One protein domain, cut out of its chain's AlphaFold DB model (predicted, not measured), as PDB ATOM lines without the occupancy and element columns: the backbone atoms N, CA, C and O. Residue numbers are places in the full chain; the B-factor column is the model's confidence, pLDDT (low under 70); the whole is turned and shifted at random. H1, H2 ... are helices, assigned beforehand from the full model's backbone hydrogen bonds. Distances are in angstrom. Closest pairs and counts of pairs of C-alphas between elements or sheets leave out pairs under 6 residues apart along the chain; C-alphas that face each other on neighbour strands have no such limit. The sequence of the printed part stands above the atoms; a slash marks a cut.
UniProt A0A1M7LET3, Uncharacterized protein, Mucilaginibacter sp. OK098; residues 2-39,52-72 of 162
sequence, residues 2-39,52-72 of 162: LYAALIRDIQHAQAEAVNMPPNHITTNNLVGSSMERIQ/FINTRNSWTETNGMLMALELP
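Overview. This is residues 2 to 39 and 52 to 72 of the 162 residues of an uncharacterized protein of Mucilaginibacter sp. OK098 (UniProt A0A1M7LET3). Two helices of equal residue count, H1 and H2, slant past each other in opposite ways, and the loop stretches 16 to 39 and 52 to 57 gather at the end where H1 finishes and H2 starts. The printed part has 59 residues with H1 then H2, no named strand, and is all helix by class, though only 26 residues are in named elements. It is compact, with a radius of gyration of the C-alphas of 11.7 A, and elongated, spanning 35 by 21 by 19 A.

Along the chain. Find C-alpha 3 at (170.971, 170.784, 145.548); from there H1, residues 3 to 15, runs 19.0 A. Past the cut, H2, residues 58 to 70, runs 17.9 A to C-alpha 70 at (185.338, 169.767, 142.717).

Arrangement. Look at Gln 11 and Met 67, whose C-alphas, the closest of H1 and H2, are 7.0 A apart. The helices only just touch, with 3 pairs of C-alphas within 8 A, through residues 11 to 15 and 64 to 67 alone. They run opposite ways at a steep tilt of 41 degrees. In H1 and H2 every O i to N i+4 pair is within hydrogen-bond range.

Size, cuts and confidence. The farthest C-alphas, of Leu 2 and Asn 54, are 35.9 A apart. Residues 40 to 51, in the link across the cut from H1 to H2, are not printed; C-alphas 39 and 52 are 9.9 A apart. No printed residue is under 70 in pLDDT.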
ATOM      1  N   LEU A   2     166.813 168.338 145.897       74.00
ATOM      2  CA  LEU A   2     168.063 168.504 146.659       74.00
ATOM      3  C   LEU A   2     169.104 169.173 145.757       74.00
ATOM      4  O   LEU A   2     169.167 168.830 144.582       74.00
ATOM      5  N   TYR A   3     169.916 170.082 146.295       87.25
ATOM      6  CA  TYR A   3     170.971 170.784 145.548       87.25
ATOM      7  C   TYR A   3     171.899 169.817 144.786       87.25
ATOM      8  O   TYR A   3     172.191 170.036 143.618       87.25
ATOM      9  N   ALA A   4     172.241 168.679 145.399       91.50
ATOM     10  CA  ALA A   4     173.010 167.602 144.768       91.50
ATOM     11  C   ALA A   4     172.370 167.042 143.483       91.50
ATOM     12  O   ALA A   4     173.072 166.710 142.536       91.50
ATOM     13  N   ALA A   5     171.035 166.958 143.425       92.06
ATOM     14  CA  ALA A   5     170.342 166.504 142.219       92.06
ATOM     15  C   ALA A   5     170.509 167.515 141.076       92.06
ATOM     16  O   ALA A   5     170.853 167.126 139.971       92.06
ATOM     17  N   LEU A   6     170.340 168.807 141.376       93.44
ATOM     18  CA  LEU A   6     170.510 169.878 140.395       93.44
ATOM     19  C   LEU A   6     171.941 169.926 139.852       93.44
ATOM     20  O   LEU A   6     172.133 170.001 138.646       93.44
ATOM     21  N   ILE A   7     172.941 169.867 140.734       93.25
ATOM     22  CA  ILE A   7     174.350 169.887 140.322       93.25
ATOM     23  C   ILE A   7     174.694 168.672 139.461       93.25
ATOM     24  O   ILE A   7     175.403 168.819 138.471       93.25
ATOM     25  N   ARG A   8     174.156 167.493 139.791       93.12
ATOM     26  CA  ARG A   8     174.340 166.291 138.973       93.12
ATOM     27  C   ARG A   8     173.780 166.492 137.569       93.12
ATOM     28  O   ARG A   8     174.467 166.200 136.598       93.12
ATOM     29  N   ASP A   9     172.566 167.023 137.475       91.75
ATOM     30  CA  ASP A   9     171.918 167.254 136.187       91.75
ATOM     31  C   ASP A   9     172.705 168.302 135.359       91.75
ATOM     32  O   ASP A   9     172.904 168.110 134.163       91.75
ATOM     33  N   ILE A  10     173.256 169.350 135.994       91.25
ATOM     34  CA  ILE A  10     174.138 170.342 135.341       91.25
ATOM     35  C   ILE A  10     175.440 169.704 134.832       91.25
ATOM     36  O   ILE A  10     175.841 169.950 133.695       91.25
ATOM     37  N   GLN A  11     176.115 168.899 135.657       91.38
ATOM     38  CA  GLN A  11     177.378 168.265 135.275       91.38
ATOM     39  C   GLN A  11     177.186 167.293 134.107       91.38
ATOM     40  O   GLN A  11     177.991 167.280 133.177       91.38
ATOM     41  N   HIS A  12     176.118 166.492 134.138       89.88
ATOM     42  CA  HIS A  12     175.804 165.559 133.054       89.88
ATOM     43  C   HIS A  12     175.456 166.297 131.761       89.88
ATOM     44  O   HIS A  12     175.930 165.891 130.702       89.88
ATOM     45  N   ALA A  13     174.741 167.423 131.846       88.88
ATOM     46  CA  ALA A  13     174.461 168.268 130.688       88.88
ATOM     47  C   ALA A  13     175.736 168.872 130.072       88.88
ATOM     48  O   ALA A  13     175.838 168.977 128.853       88.88
ATOM     49  N   GLN A  14     176.749 169.231 130.873       87.38
ATOM     50  CA  GLN A  14     178.003 169.741 130.303       87.38
ATOM     51  C   GLN A  14     178.697 168.699 129.413       87.38
ATOM     52  O   GLN A  14     179.252 169.061 128.371       87.38
ATOM     53  N   ALA A  15     178.658 167.422 129.802       86.94
ATOM     54  CA  ALA A  15     179.315 166.353 129.056       86.94
ATOM     55  C   ALA A  15     178.718 166.157 127.647       86.94
ATOM     56  O   ALA A  15     179.404 165.650 126.759       86.94
ATOM     57  N   GLU A  16     177.485 166.617 127.403       87.00
ATOM     58  CA  GLU A  16     176.813 166.512 126.103       87.00
ATOM     59  C   GLU A  16     177.581 167.208 124.976       87.00
ATOM     60  O   GLU A  16     177.559 166.730 123.847       87.00
ATOM     61  N   ALA A  17     178.302 168.295 125.270       89.38
ATOM     62  CA  ALA A  17     179.074 169.048 124.280       89.38
ATOM     63  C   ALA A  17     180.548 168.607 124.172       89.38
ATOM     64  O   ALA A  17     181.317 169.205 123.414       89.38
ATOM     65  N   VAL A  18     180.970 167.574 124.909       91.56
ATOM     66  CA  VAL A  18     182.358 167.088 124.913       91.56
ATOM     67  C   VAL A  18     182.572 166.083 123.785       91.56
ATOM     68  O   VAL A  18     181.856 165.099 123.670       91.56
ATOM     69  N   ASN A  19     183.592 166.293 122.962       93.38
ATOM     70  CA  ASN A  19     183.912 165.409 121.850       93.38
ATOM     71  C   ASN A  19     184.643 164.153 122.353       93.38
ATOM     72  O   ASN A  19     185.815 164.216 122.721       93.38
ATOM     73  N   MET A  20     183.977 162.998 122.341       92.19
ATOM     74  CA  MET A  20     184.505 161.698 122.777       92.19
ATOM     75  C   MET A  20     184.368 160.613 121.687       92.19
ATOM     76  O   MET A  20     183.505 159.729 121.764       92.19
ATOM     77  N   PRO A  21     185.249 160.622 120.667       91.31
ATOM     78  CA  PRO A  21     185.299 159.583 119.645       91.31
ATOM     79  C   PRO A  21     185.529 158.159 120.197       91.31
ATOM     80  O   PRO A  21     186.197 157.970 121.218       91.31
ATOM     81  N   PRO A  22     185.046 157.118 119.496       90.12
ATOM     82  CA  PRO A  22     184.226 157.184 118.283       90.12
ATOM     83  C   PRO A  22     182.721 157.331 118.572       90.12
ATOM     84  O   PRO A  22     181.950 157.547 117.645       90.12
ATOM     85  N   ASN A  23     182.303 157.194 119.833       87.25
ATOM     86  CA  ASN A  23     180.896 156.987 120.193       87.25
ATOM     87  C   ASN A  23     180.105 158.288 120.381       87.25
ATOM     88  O   ASN A  23     178.886 158.265 120.257       87.25
ATOM     89  N   HIS A  24     180.773 159.400 120.693       89.88
ATOM     90  CA  HIS A  24     180.128 160.689 120.939       89.88
ATOM     91  C   HIS A  24     180.897 161.798 120.220       89.88
ATOM     92  O   HIS A  24     181.885 162.319 120.729       89.88
ATOM     93  N   ILE A  25     180.499 162.101 118.986       91.94
ATOM     94  CA  ILE A  25     181.138 163.128 118.152       91.94
ATOM     95  C   ILE A  25     180.320 164.415 118.249       91.94
ATOM     96  O   ILE A  25     179.147 164.417 117.884       91.94
ATOM     97  N   THR A  26     180.942 165.501 118.711       92.19
ATOM     98  CA  THR A  26     180.289 166.814 118.855       92.19
ATOM     99  C   THR A  26     180.977 167.846 117.969       92.19
ATOM    100  O   THR A  26     180.624 168.011 116.806       92.19
ATOM    101  N   THR A  27     182.022 168.498 118.476       89.56
ATOM    102  CA  THR A  27     182.794 169.533 117.780       89.56
ATOM    103  C   THR A  27     183.603 168.980 116.610       89.56
ATOM    104  O   THR A  27     184.091 169.749 115.791       89.56
ATOM    105  N   ASN A  28     183.785 167.657 116.511       91.81
ATOM    106  CA  ASN A  28     184.647 167.032 115.505       91.81
ATOM    107  C   ASN A  28     186.071 167.642 115.480       91.81
ATOM    108  O   ASN A  28     186.682 167.823 114.425       91.81
ATOM    109  N   ASN A  29     186.566 168.008 116.666       92.44
ATOM    110  CA  ASN A  29     187.912 168.519 116.892       92.44
ATOM    111  C   ASN A  29     188.730 167.453 117.657       92.44
ATOM    112  O   ASN A  29     188.664 166.270 117.324       92.44
ATOM    113  N   LEU A  30     189.499 167.817 118.686       92.38
ATOM    114  CA  LEU A  30     190.267 166.856 119.491       92.38
ATOM    115  C   LEU A  30     189.393 166.068 120.484       92.38
ATOM    116  O   LEU A  30     188.311 166.510 120.877       92.38
ATOM    117  N   VAL A  31     189.883 164.909 120.932       92.38
ATOM    118  CA  VAL A  31     189.276 164.147 122.041       92.38
ATOM    119  C   VAL A  31     189.260 165.010 123.305       92.38
ATOM    120  O   VAL A  31     190.260 165.645 123.632       92.38
ATOM    121  N   GLY A  32     188.126 165.050 124.000       89.56
ATOM    122  CA  GLY A  32     187.912 165.859 125.199       89.56
ATOM    123  C   GLY A  32     187.716 167.354 124.930       89.56
ATOM    124  O   GLY A  32     187.436 168.100 125.867       89.56
ATOM    125  N   SER A  33     187.834 167.811 123.677       92.44
ATOM    126  CA  SER A  33     187.506 169.200 123.351       92.44
ATOM    127  C   SER A  33     186.018 169.451 123.555       92.44
ATOM    128  O   SER A  33     185.183 168.579 123.318       92.44
ATOM    129  N   SER A  34     185.684 170.648 124.012       91.50
ATOM    130  CA  SER A  34     184.299 171.072 124.186       91.50
ATOM    131  C   SER A  34     184.136 172.497 123.693       91.50
ATOM    132  O   SER A  34     185.108 173.242 123.556       91.50
ATOM    133  N   MET A  35     182.897 172.867 123.408       88.50
ATOM    134  CA  MET A  35     182.533 174.228 123.050       88.50
ATOM    135  C   MET A  35     181.311 174.662 123.842       88.50
ATOM    136  O   MET A  35     180.548 173.834 124.344       88.50
ATOM    137  N   GLU A  36     181.145 175.971 123.977       86.44
ATOM    138  CA  GLU A  36     179.944 176.526 124.584       86.44
ATOM    139  C   GLU A  36     178.746 176.247 123.688       86.44
ATOM    140  O   GLU A  36     178.659 176.769 122.574       86.44
ATOM    141  N   ARG A  37     177.792 175.470 124.203       84.38
ATOM    142  CA  ARG A  37     176.503 175.290 123.551       84.38
ATOM    143  C   ARG A  37     175.365 175.601 124.503       84.38
ATOM    144  O   ARG A  37     175.087 174.841 125.419       84.38
ATOM    145  N   ILE A  38     174.716 176.738 124.258       73.12
ATOM    146  CA  ILE A  38     173.603 177.222 125.081       73.12
ATOM    147  C   ILE A  38     172.314 176.458 124.749       73.12
ATOM    148  O   ILE A  38     171.549 176.138 125.653       73.12
ATOM    149  N   GLN A  39     172.069 176.136 123.473       78.06
ATOM    150  CA  GLN A  39     170.958 175.272 123.066       78.06
ATOM    151  C   GLN A  39     171.185 174.638 121.681       78.06
ATOM    152  O   GLN A  39     171.738 175.285 120.793       78.06
ATOM    153  N   PHE A  52     176.676 171.389 116.303       88.62
ATOM    154  CA  PHE A  52     177.903 171.664 117.043       88.62
ATOM    155  C   PHE A  52     178.947 172.232 116.080       88.62
ATOM    156  O   PHE A  52     179.324 171.598 115.096       88.62
ATOM    157  N   ILE A  53     179.423 173.442 116.362       87.12
ATOM    158  CA  ILE A  53     180.426 174.103 115.521       87.12
ATOM    159  C   ILE A  53     181.770 173.388 115.699       87.12
ATOM    160  O   ILE A  53     182.137 173.034 116.822       87.12
ATOM    161  N   ASN A  54     182.531 173.234 114.610       90.69
ATOM    162  CA  ASN A  54     183.899 172.721 114.680       90.69
ATOM    163  C   ASN A  54     184.857 173.758 115.270       90.69
ATOM    164  O   ASN A  54     185.564 174.473 114.564       90.69
ATOM    165  N   THR A  55     184.817 173.868 116.591       89.19
ATOM    166  CA  THR A  55     185.606 174.796 117.391       89.19
ATOM    167  C   THR A  55     185.829 174.225 118.789       89.19
ATOM    168  O   THR A  55     185.315 173.159 119.133       89.19
ATOM    169  N   ARG A  56     186.598 174.943 119.603       90.44
ATOM    170  CA  ARG A  56     186.807 174.635 121.015       90.44
ATOM    171  C   ARG A  56     186.866 175.901 121.857       90.44
ATOM    172  O   ARG A  56     187.432 176.908 121.432       90.44
ATOM    173  N   ASN A  57     186.331 175.820 123.070       89.06
ATOM    174  CA  ASN A  57     186.297 176.927 124.014       89.06
ATOM    175  C   ASN A  57     187.093 176.512 125.256       89.06
ATOM    176  O   ASN A  57     186.650 175.685 126.045       89.06
ATOM    177  N   SER A  58     188.269 177.101 125.479       89.19
ATOM    178  CA  SER A  58     189.119 176.711 126.618       89.19
ATOM    179  C   SER A  58     188.432 176.889 127.976       89.19
ATOM    180  O   SER A  58     188.753 176.182 128.932       89.19
ATOM    181  N   TRP A  59     187.464 177.806 128.070       91.19
ATOM    182  CA  TRP A  59     186.687 178.004 129.288       91.19
ATOM    183  C   TRP A  59     185.782 176.801 129.599       91.19
ATOM    184  O   TRP A  59     185.714 176.399 130.759       91.19
ATOM    185  N   THR A  60     185.139 176.176 128.600       90.44
ATOM    186  CA  THR A  60     184.269 175.007 128.827       90.44
ATOM    187  C   THR A  60     185.081 173.779 129.199       90.44
ATOM    188  O   THR A  60     184.670 173.006 130.060       90.44
ATOM    189  N   GLU A  61     186.261 173.632 128.597       92.19
ATOM    190  CA  GLU A  61     187.209 172.562 128.911       92.19
ATOM    191  C   GLU A  61     187.717 172.701 130.353       92.19
ATOM    192  O   GLU A  61     187.684 171.742 131.122       92.19
ATOM    193  N   THR A  62     188.099 173.920 130.749       93.50
ATOM    194  CA  THR A  62     188.553 174.219 132.115       93.50
ATOM    195  C   THR A  62     187.431 174.005 133.129       93.50
ATOM    196  O   THR A  62     187.655 173.385 134.166       93.50
ATOM    197  N   ASN A  63     186.208 174.450 132.824       92.19
ATOM    198  CA  ASN A  63     185.040 174.208 133.668       92.19
ATOM    199  C   ASN A  63     184.752 172.704 133.831       92.19
ATOM    200  O   ASN A  63     184.507 172.246 134.942       92.19
ATOM    201  N   GLY A  64     184.847 171.921 132.750       91.06
ATOM    202  CA  GLY A  64     184.736 170.459 132.793       91.06
ATOM    203  C   GLY A  64     185.777 169.814 133.713       91.06
ATOM    204  O   GLY A  64     185.434 168.976 134.546       91.06
ATOM    205  N   MET A  65     187.038 170.252 133.621       91.62
ATOM    206  CA  MET A  65     188.103 169.781 134.515       91.62
ATOM    207  C   MET A  65     187.843 170.148 135.980       91.62
ATOM    208  O   MET A  65     188.069 169.317 136.857       91.62
ATOM    209  N   LEU A  66     187.358 171.363 136.254       93.50
ATOM    210  CA  LEU A  66     187.005 171.782 137.609       93.50
ATOM    211  C   LEU A  66     185.835 170.965 138.153       93.50
ATOM    212  O   LEU A  66     185.928 170.484 139.272       93.50
ATOM    213  N   MET A  67     184.793 170.697 137.361       92.38
ATOM    214  CA  MET A  67     183.697 169.819 137.789       92.38
ATOM    215  C   MET A  67     184.179 168.404 138.118       92.38
ATOM    216  O   MET A  67     183.777 167.856 139.138       92.38
ATOM    217  N   ALA A  68     185.085 167.834 137.317       90.94
ATOM    218  CA  ALA A  68     185.665 166.516 137.588       90.94
ATOM    219  C   ALA A  68     186.523 166.468 138.874       90.94
ATOM    220  O   ALA A  68     186.760 165.391 139.419       90.94
ATOM    221  N   LEU A  69     187.016 167.616 139.350       92.44
ATOM    222  CA  LEU A  69     187.800 167.724 140.582       92.44
ATOM    223  C   LEU A  69     186.939 168.094 141.793       92.44
ATOM    224  O   LEU A  69     187.099 167.503 142.857       92.44
ATOM    225  N   GLU A  70     186.071 169.090 141.643       94.69
ATOM    226  CA  GLU A  70     185.338 169.767 142.717       94.69
ATOM    227  C   GLU A  70     183.982 169.133 143.022       94.69
ATOM    228  O   GLU A  70     183.391 169.443 144.057       94.69
ATOM    229  N   LEU A  71     183.488 168.241 142.160       95.31
ATOM    230  CA  LEU A  71     182.314 167.417 142.430       95.31
ATOM    231  C   LEU A  71     182.766 165.992 142.760       95.31
ATOM    232  O   LEU A  71     183.682 165.465 142.125       95.31
ATOM    233  N   PRO A  72     182.188 165.356 143.794       96.31
ATOM    234  CA  PRO A  72     182.561 163.993 144.124       96.31
ATOM    235  C   PRO A  72     181.987 163.065 143.059       96.31
ATOM    236  O   PRO A  72     180.853 163.264 142.644       96.31
TER     237      PRO A  72